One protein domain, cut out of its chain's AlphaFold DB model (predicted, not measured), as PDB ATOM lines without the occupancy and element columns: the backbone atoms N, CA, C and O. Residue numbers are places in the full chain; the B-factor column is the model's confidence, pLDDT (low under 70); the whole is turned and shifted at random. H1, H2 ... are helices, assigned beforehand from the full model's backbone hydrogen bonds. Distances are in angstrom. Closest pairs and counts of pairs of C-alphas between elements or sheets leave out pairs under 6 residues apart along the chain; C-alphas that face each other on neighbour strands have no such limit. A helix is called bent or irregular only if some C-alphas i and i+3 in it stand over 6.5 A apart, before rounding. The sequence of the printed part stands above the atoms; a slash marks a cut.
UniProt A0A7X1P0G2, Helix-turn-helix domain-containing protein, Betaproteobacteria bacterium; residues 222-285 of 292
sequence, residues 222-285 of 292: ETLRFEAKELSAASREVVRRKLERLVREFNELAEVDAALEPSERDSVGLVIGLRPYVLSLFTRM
ATOM      1  N   GLU A 222     336.343-158.495 120.059       83.06
ATOM      2  CA  GLU A 222     335.786-159.838 119.925       83.06
ATOM      3  C   GLU A 222     334.753-159.874 118.797       83.06
ATOM      4  O   GLU A 222     333.934-158.971 118.614       83.06
ATOM      5  N   THR A 223     334.789-160.924 117.981       78.44
ATOM      6  CA  THR A 223     333.812-161.122 116.911       78.44
ATOM      7  C   THR A 223     333.679-162.602 116.608       78.44
ATOM      8  O   THR A 223     334.658-163.269 116.278       78.44
ATOM      9  N   LEU A 224     332.440-163.092 116.620       82.81
ATOM     10  CA  LEU A 224     332.086-164.400 116.087       82.81
ATOM     11  C   LEU A 224     331.108-164.233 114.925       82.81
ATOM     12  O   LEU A 224     330.035-163.652 115.076       82.81
ATOM     13  N   ARG A 225     331.470-164.758 113.749       76.19
ATOM     14  CA  ARG A 225     330.591-164.795 112.573       76.19
ATOM     15  C   ARG A 225     330.543-166.189 111.978       76.19
ATOM     16  O   ARG A 225     331.575-166.827 111.785       76.19
ATOM     17  N   PHE A 226     329.337-166.626 111.636       80.31
ATOM     18  CA  PHE A 226     329.092-167.889 110.958       80.31
ATOM     19  C   PHE A 226     328.339-167.638 109.652       80.31
ATOM     20  O   PHE A 226     327.234-167.103 109.659       80.31
ATOM     21  N   GLU A 227     328.931-168.052 108.532       78.81
ATOM     22  CA  GLU A 227     328.360-167.895 107.194       78.81
ATOM     23  C   GLU A 227     328.296-169.248 106.483       78.81
ATOM     24  O   GLU A 227     329.295-169.961 106.371       78.81
ATOM     25  N   ALA A 228     327.123-169.587 105.949       81.00
ATOM     26  CA  ALA A 228     326.913-170.788 105.147       81.00
ATOM     27  C   ALA A 228     326.392-170.396 103.759       81.00
ATOM     28  O   ALA A 228     325.271-169.908 103.624       81.00
ATOM     29  N   LYS A 229     327.218-170.598 102.724       84.12
ATOM     30  CA  LYS A 229     326.903-170.285 101.321       84.12
ATOM     31  C   LYS A 229     327.285-171.448 100.414       84.12
ATOM     32  O   LYS A 229     328.234-172.185 100.694       84.12
ATOM     33  N   GLU A 230     326.577-171.583  99.299       84.94
ATOM     34  CA  GLU A 230     326.977-172.501  98.238       84.94
ATOM     35  C   GLU A 230     328.140-171.895  97.452       84.94
ATOM     36  O   GLU A 230     328.056-170.779  96.943       84.94
ATOM     37  N   LEU A 231     329.250-172.627  97.378       87.50
ATOM     38  CA  LEU A 231     330.457-172.195  96.685       87.50
ATOM     39  C   LEU A 231     330.915-173.274  95.710       87.50
ATOM     40  O   LEU A 231     330.936-174.464  96.037       87.50
ATOM     41  N   SER A 232     331.362-172.840  94.530       89.50
ATOM     42  CA  SER A 232     332.026-173.715  93.564       89.50
ATOM     43  C   SER A 232     333.342-174.273  94.129       89.50
ATOM     44  O   SER A 232     333.928-173.723  95.066       89.50
ATOM     45  N   ALA A 233     333.862-175.350  93.532       86.38
ATOM     46  CA  ALA A 233     335.168-175.889  93.910       86.38
ATOM     47  C   ALA A 233     336.298-174.849  93.784       86.38
ATOM     48  O   ALA A 233     337.107-174.734  94.702       86.38
ATOM     49  N   ALA A 234     336.294-174.054  92.709       85.12
ATOM     50  CA  ALA A 234     337.275-172.996  92.480       85.12
ATOM     51  C   ALA A 234     337.187-171.882  93.538       85.12
ATOM     52  O   ALA A 234     338.207-171.463  94.082       85.12
ATOM     53  N   SER A 235     335.977-171.444  93.898       87.62
ATOM     54  CA  SER A 235     335.785-170.413  94.926       87.62
ATOM     55  C   SER A 235     336.215-170.897  96.314       87.62
ATOM     56  O   SER A 235     336.867-170.151  97.043       87.62
ATOM     57  N   ARG A 236     335.923-172.158  96.674       88.81
ATOM     58  CA  ARG A 236     336.394-172.752  97.942       88.81
ATOM     59  C   ARG A 236     337.918-172.757  98.037       88.81
ATOM     60  O   ARG A 236     338.458-172.475  99.099       88.81
ATOM     61  N   GLU A 237     338.599-173.036  96.931       83.75
ATOM     62  CA  GLU A 237     340.061-173.032  96.866       83.75
ATOM     63  C   GLU A 237     340.651-171.620  97.031       83.75
ATOM     64  O   GLU A 237     341.646-171.428  97.731       83.75
ATOM     65  N   VAL A 238     340.002-170.598  96.463       85.56
ATOM     66  CA  VAL A 238     340.370-169.191  96.705       85.56
ATOM     67  C   VAL A 238     340.230-168.830  98.187       85.56
ATOM     68  O   VAL A 238     341.153-168.242  98.752       85.56
ATOM     69  N   VAL A 239     339.118-169.203  98.828       84.38
ATOM     70  CA  VAL A 239     338.900-168.953 100.265       84.38
ATOM     71  C   VAL A 239     339.939-169.692 101.108       84.38
ATOM     72  O   VAL A 239     340.554-169.075 101.972       84.38
ATOM     73  N   ARG A 240     340.217-170.973 100.818       82.81
ATOM     74  CA  ARG A 240     341.238-171.769 101.520       82.81
ATOM     75  C   ARG A 240     342.596-171.061 101.540       82.81
ATOM     76  O   ARG A 240     343.176-170.897 102.607       82.81
ATOM     77  N   ARG A 241     343.072-170.577 100.386       78.00
ATOM     78  CA  ARG A 241     344.354-169.852 100.291       78.00
ATOM     79  C   ARG A 241     344.362-168.544 101.086       78.00
ATOM     80  O   ARG A 241     345.383-168.208 101.681       78.00
ATOM     81  N   LYS A 242     343.240-167.813 101.117       82.38
ATOM     82  CA  LYS A 242     343.097-166.593 101.934       82.38
ATOM     83  C   LYS A 242     343.153-166.903 103.431       82.38
ATOM     84  O   LYS A 242     343.845-166.196 104.152       82.38
ATOM     85  N   LEU A 243     342.491-167.971 103.879       80.00
ATOM     86  CA  LEU A 243     342.546-168.411 105.276       80.00
ATOM     87  C   LEU A 243     343.966-168.820 105.681       80.00
ATOM     88  O   LEU A 243     344.445-168.415 106.731       80.00
ATOM     89  N   GLU A 244     344.673-169.559 104.825       75.50
ATOM     90  CA  GLU A 244     346.072-169.921 105.082       75.50
ATOM     91  C   GLU A 244     346.983-168.698 105.168       75.50
ATOM     92  O   GLU A 244     347.917-168.689 105.966       75.50
ATOM     93  N   ARG A 245     346.726-167.669 104.356       78.56
ATOM     94  CA  ARG A 245     347.447-166.396 104.431       78.56
ATOM     95  C   ARG A 245     347.159-165.659 105.738       78.56
ATOM     96  O   ARG A 245     348.111-165.267 106.396       78.56
ATOM     97  N   LEU A 246     345.893-165.561 106.139       82.19
ATOM     98  CA  LEU A 246     345.497-164.940 107.405       82.19
ATOM     99  C   LEU A 246     346.163-165.620 108.611       82.19
ATOM    100  O   LEU A 246     346.700-164.941 109.475       82.19
ATOM    101  N   VAL A 247     346.183-166.958 108.648       74.00
ATOM    102  CA  VAL A 247     346.858-167.712 109.720       74.00
ATOM    103  C   VAL A 247     348.357-167.406 109.761       74.00
ATOM    104  O   VAL A 247     348.932-167.306 110.839       74.00
ATOM    105  N   ARG A 248     349.009-167.256 108.600       72.25
ATOM    106  CA  ARG A 248     350.429-166.876 108.549       72.25
ATOM    107  C   ARG A 248     350.662-165.464 109.076       72.25
ATOM    108  O   ARG A 248     351.540-165.300 109.910       72.25
ATOM    109  N   GLU A 249     349.871-164.494 108.630       80.44
ATOM    110  CA  GLU A 249     349.975-163.096 109.072       80.44
ATOM    111  C   GLU A 249     349.725-162.974 110.585       80.44
ATOM    112  O   GLU A 249     350.477-162.302 111.283       80.44
ATOM    113  N   PHE A 250     348.740-163.701 111.121       78.50
ATOM    114  CA  PHE A 250     348.478-163.767 112.563       78.50
ATOM    115  C   PHE A 250     349.686-164.293 113.355       78.50
ATOM    116  O   PHE A 250     350.089-163.710 114.358       78.50
ATOM    117  N   ASN A 251     350.294-165.379 112.879       73.19
ATOM    118  CA  ASN A 251     351.489-165.961 113.486       73.19
ATOM    119  C   ASN A 251     352.704-165.018 113.412       73.19
ATOM    120  O   ASN A 251     353.454-164.916 114.376       73.19
ATOM    121  N   GLU A 252     352.876-164.302 112.300       72.50
ATOM    122  CA  GLU A 252     353.944-163.309 112.121       72.50
ATOM    123  C   GLU A 252     353.819-162.145 113.107       72.50
ATOM    124  O   GLU A 252     354.818-161.744 113.700       72.50
ATOM    125  N   LEU A 253     352.604-161.638 113.327       77.81
ATOM    126  CA  LEU A 253     352.353-160.604 114.333       77.81
ATOM    127  C   LEU A 253     352.703-161.103 115.741       77.81
ATOM    128  O   LEU A 253     353.416-160.422 116.471       77.81
ATOM    129  N   ALA A 254     352.315-162.336 116.080       75.12
ATOM    130  CA  ALA A 254     352.681-162.938 117.361       75.12
ATOM    131  C   ALA A 254     354.207-163.081 117.548       75.12
ATOM    132  O   ALA A 254     354.704-162.949 118.665       75.12
ATOM    133  N   GLU A 255     354.974-163.334 116.478       71.69
ATOM    134  CA  GLU A 255     356.444-163.357 116.538       71.69
ATOM    135  C   GLU A 255     357.049-161.963 116.758       71.69
ATOM    136  O   GLU A 255     358.046-161.847 117.472       71.69
ATOM    137  N   VAL A 256     356.465-160.918 116.165       76.06
ATOM    138  CA  VAL A 256     356.891-159.525 116.375       76.06
ATOM    139  C   VAL A 256     356.633-159.105 117.825       76.06
ATOM    140  O   VAL A 256     357.544-158.619 118.497       76.06
ATOM    141  N   ASP A 257     355.438-159.394 118.335       78.44
ATOM    142  CA  ASP A 257     355.015-159.021 119.689       78.44
ATOM    143  C   ASP A 257     355.654-159.901 120.778       78.44
ATOM    144  O   ASP A 257     355.586-159.596 121.973       78.44
ATOM    145  N   ALA A 258     356.341-160.984 120.390       73.06
ATOM    146  CA  ALA A 258     357.083-161.844 121.309       73.06
ATOM    147  C   ALA A 258     358.161-161.075 122.098       73.06
ATOM    148  O   ALA A 258     358.490-161.476 123.217       73.06
ATOM    149  N   ALA A 259     358.690-159.982 121.531       74.62
ATOM    150  CA  ALA A 259     359.713-159.136 122.146       74.62
ATOM    151  C   ALA A 259     359.173-158.136 123.187       74.62
ATOM    152  O   ALA A 259     359.971-157.585 123.944       74.62
ATOM    153  N   LEU A 260     357.858-157.895 123.215       76.31
ATOM    154  CA  LEU A 260     357.217-156.975 124.158       76.31
ATOM    155  C   LEU A 260     357.118-157.585 125.560       76.31
ATOM    156  O   LEU A 260     357.136-158.812 125.725       76.31
ATOM    157  N   GLU A 261     356.982-156.734 126.580       78.31
ATOM    158  CA  GLU A 261     356.726-157.226 127.933       78.31
ATOM    159  C   GLU A 261     355.306-157.820 128.033       78.31
ATOM    160  O   GLU A 261     354.386-157.369 127.347       78.31
ATOM    161  N   PRO A 262     355.075-158.831 128.896       76.50
ATOM    162  CA  PRO A 262     353.776-159.483 129.033       76.50
ATOM    163  C   PRO A 262     352.587-158.554 129.286       76.50
ATOM    164  O   PRO A 262     351.479-158.888 128.892       76.50
ATOM    165  N   SER A 263     352.805-157.408 129.934       81.56
ATOM    166  CA  SER A 263     351.763-156.417 130.223       81.56
ATOM    167  C   SER A 263     351.333-155.588 129.012       81.56
ATOM    168  O   SER A 263     350.345-154.867 129.099       81.56
ATOM    169  N   GLU A 264     352.084-155.638 127.912       82.00
ATOM    170  CA  GLU A 264     351.837-154.851 126.697       82.00
ATOM    171  C   GLU A 264     351.127-155.663 125.605       82.00
ATOM    172  O   GLU A 264     350.977-155.194 124.479       82.00
ATOM    173  N   ARG A 265     350.714-156.897 125.914       83.88
ATOM    174  CA  ARG A 265     350.117-157.826 124.955       83.88
ATOM    175  C   ARG A 265     349.049-158.694 125.606       83.88
ATOM    176  O   ARG A 265     349.204-159.144 126.738       83.88
ATOM    177  N   ASP A 266     348.015-159.001 124.836       78.88
ATOM    178  CA  ASP A 266     346.920-159.868 125.260       78.88
ATOM    179  C   ASP A 266     347.039-161.269 124.656       78.88
ATOM    180  O   ASP A 266     347.563-161.473 123.557       78.88
ATOM    181  N   SER A 267     346.507-162.262 125.369       78.31
ATOM    182  CA  SER A 267     346.360-163.611 124.827       78.31
ATOM    183  C   SER A 267     345.169-163.653 123.869       78.31
ATOM    184  O   SER A 267     344.022-163.737 124.302       78.31
ATOM    185  N   VAL A 268     345.442-163.636 122.565       82.25
ATOM    186  CA  VAL A 268     344.408-163.654 121.519       82.25
ATOM    187  C   VAL A 268     344.279-165.046 120.899       82.25
ATOM    188  O   VAL A 268     345.250-165.620 120.408       82.25
ATOM    189  N   GLY A 269     343.057-165.585 120.882       80.06
ATOM    190  CA  GLY A 269     342.726-166.841 120.205       80.06
ATOM    191  C   GLY A 269     342.079-166.613 118.838       80.06
ATOM    192  O   GLY A 269     341.177-165.789 118.703       80.06
ATOM    193  N   LEU A 270     342.494-167.380 117.824       81.19
ATOM    194  CA  LEU A 270     341.911-167.351 116.478       81.19
ATOM    195  C   LEU A 270     341.385-168.736 116.088       81.19
ATOM    196  O   LEU A 270     342.151-169.690 115.953       81.19
ATOM    197  N   VAL A 271     340.077-168.833 115.834       80.56
ATOM    198  CA  VAL A 271     339.434-170.050 115.317       80.56
ATOM    199  C   VAL A 271     338.992-169.832 113.875       80.56
ATOM    200  O   VAL A 271     338.252-168.902 113.562       80.56
ATOM    201  N   ILE A 272     339.428-170.721 112.980       82.25
ATOM    202  CA  ILE A 272     339.074-170.704 111.557       82.25
ATOM    203  C   ILE A 272     338.605-172.098 111.137       82.25
ATOM    204  O   ILE A 272     339.250-173.102 111.433       82.25
ATOM    205  N   GLY A 273     337.504-172.163 110.384       80.31
ATOM    206  CA  GLY A 273     336.978-173.407 109.829       80.31
ATOM    207  C   GLY A 273     336.473-173.233 108.401       80.31
ATOM    208  O   GLY A 273     335.759-172.285 108.092       80.31
ATOM    209  N   LEU A 274     336.812-174.181 107.525       82.69
ATOM    210  CA  LEU A 274     336.258-174.277 106.175       82.69
ATOM    211  C   LEU A 274     335.942-175.740 105.868       82.69
ATOM    212  O   LEU A 274     336.835-176.583 105.801       82.69
ATOM    213  N   ARG A 275     334.661-176.048 105.663       82.31
ATOM    214  CA  ARG A 275     334.193-177.379 105.259       82.31
ATOM    215  C   ARG A 275     332.895-177.270 104.468       82.31
ATOM    216  O   ARG A 275     332.138-176.326 104.683       82.31
ATOM    217  N   PRO A 276     332.573-178.258 103.616       83.38
ATOM    218  CA  PRO A 276     331.191-178.481 103.226       83.38
ATOM    219  C   PRO A 276     330.327-178.622 104.483       83.38
ATOM    220  O   PRO A 276     330.645-179.398 105.394       83.38
ATOM    221  N   TYR A 277     329.255-177.843 104.535       80.19
ATOM    222  CA  TYR A 277     328.361-177.799 105.677       80.19
ATOM    223  C   TYR A 277     326.922-177.655 105.199       80.19
ATOM    224  O   TYR A 277     326.624-176.859 104.312       80.19
ATOM    225  N   VAL A 278     326.041-178.453 105.792       72.94
ATOM    226  CA  VAL A 278     324.595-178.352 105.621       72.94
ATOM    227  C   VAL A 278     324.009-178.428 107.018       72.94
ATOM    228  O   VAL A 278     324.301-179.372 107.754       72.94
ATOM    229  N   LEU A 279     323.194-177.440 107.387       68.50
ATOM    230  CA  LEU A 279     322.472-177.468 108.656       68.50
ATOM    231  C   LEU A 279     321.621-178.738 108.737       68.50
ATOM    232  O   LEU A 279     320.925-179.115 107.787       68.50
ATOM    233  N   SER A 280     321.662-179.398 109.891       70.19
ATOM    234  CA  SER A 280     320.895-180.621 110.152       70.19
ATOM    235  C   SER A 280     319.391-180.397 109.960       70.19
ATOM    236  O   SER A 280     318.714-181.248 109.379       70.19
ATOM    237  N   LEU A 281     318.891-179.213 110.336       63.84
ATOM    238  CA  LEU A 281     317.513-178.771 110.102       63.84
ATOM    239  C   LEU A 281     317.138-178.795 108.610       63.84
ATOM    240  O   LEU A 281     316.081-179.304 108.250       63.84
ATOM    241  N   PHE A 282     318.023-178.328 107.724       66.56
ATOM    242  CA  PHE A 282     317.781-178.316 106.274       66.56
ATOM    243  C   PHE A 282     317.983-179.686 105.630       66.56
ATOM    244  O   PHE A 282     317.310-180.029 104.659       66.56
ATOM    245  N   THR A 283     318.871-180.503 106.196       65.62
ATOM    246  CA  THR A 283     319.120-181.866 105.712       65.62
ATOM    247  C   THR A 283     317.857-182.724 105.801       65.62
ATOM    248  O   THR A 283     317.563-183.457 104.860       65.62
ATOM    249  N   ARG A 284     317.065-182.577 106.875       67.06
ATOM    250  CA  ARG A 284     315.778-183.279 107.056       67.06
ATOM    251  C   ARG A 284     314.704-182.870 106.042       67.06
ATOM    252  O   ARG A 284     313.767-183.626 105.818       67.06
ATOM    253  N   MET A 285     314.853-181.703 105.418       68.38
ATOM    254  CA  MET A 285     313.928-181.174 104.413       68.38
ATOM    255  C   MET A 285     314.399-181.415 102.972       68.38
ATOM    256  O   MET A 285     313.684-181.073 102.027       68.38
TER     257      MET A 285
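This is residues 222 to 285 of the 292 residues of the protein "Helix-turn-helix domain-containing protein" of Betaproteobacteria bacterium (UniProt A0A7X1P0G2). Picture a loose zigzag: an extended first stretch, residues 222 to 232, leads to one long straight helix, H1, and after H1 a long link folds back along the helix's length in the opposite direction. The turn at residues 258 to 264 sticks out at one end and a single short helix, H2, with the last residues sticks out at the other. The printed part has 64 residues with two named helices, H1 then H2, and no named strand; the class is all helix, with under half of the residues, 29 of the 64, in named elements. It is extended, a rod spanning 54 by 26 by 12 A, with a radius of gyration of the C-alphas of 16.8 A.

Start at C-alpha 222, at (335.786, -159.838, 119.925). Then find C-alpha 233 at (335.168, -175.889, 93.910), where H1, residues 233 to 257, begins; it runs 36.6 A to C-alpha 257 at (355.015, -159.021, 119.689). Read on to H2, residues 280 to 283, which ends with C-alpha 283 at (319.120, -181.866, 105.712).

H1 and H2 are apart, joined by a long link of 22 residues. Neither is bent. In H1 every O i to N i+4 pair is within hydrogen-bond range; H2 is too short for such a pair, but its 1 O i to N i+3 pair is within range.

Residues 258 to 264 stand free, as do residues 280 to 285, of which 280 to 283 belong to H2. Without them the body spans 38 by 22 by 11 A. The two C-alphas farthest apart, those of Glu 261 and Met 285, are 54.4 A apart. The printed part has no cut. In this model its mean pLDDT is 78.7; look for values under 70 at residue 279 and residues 281 to 285.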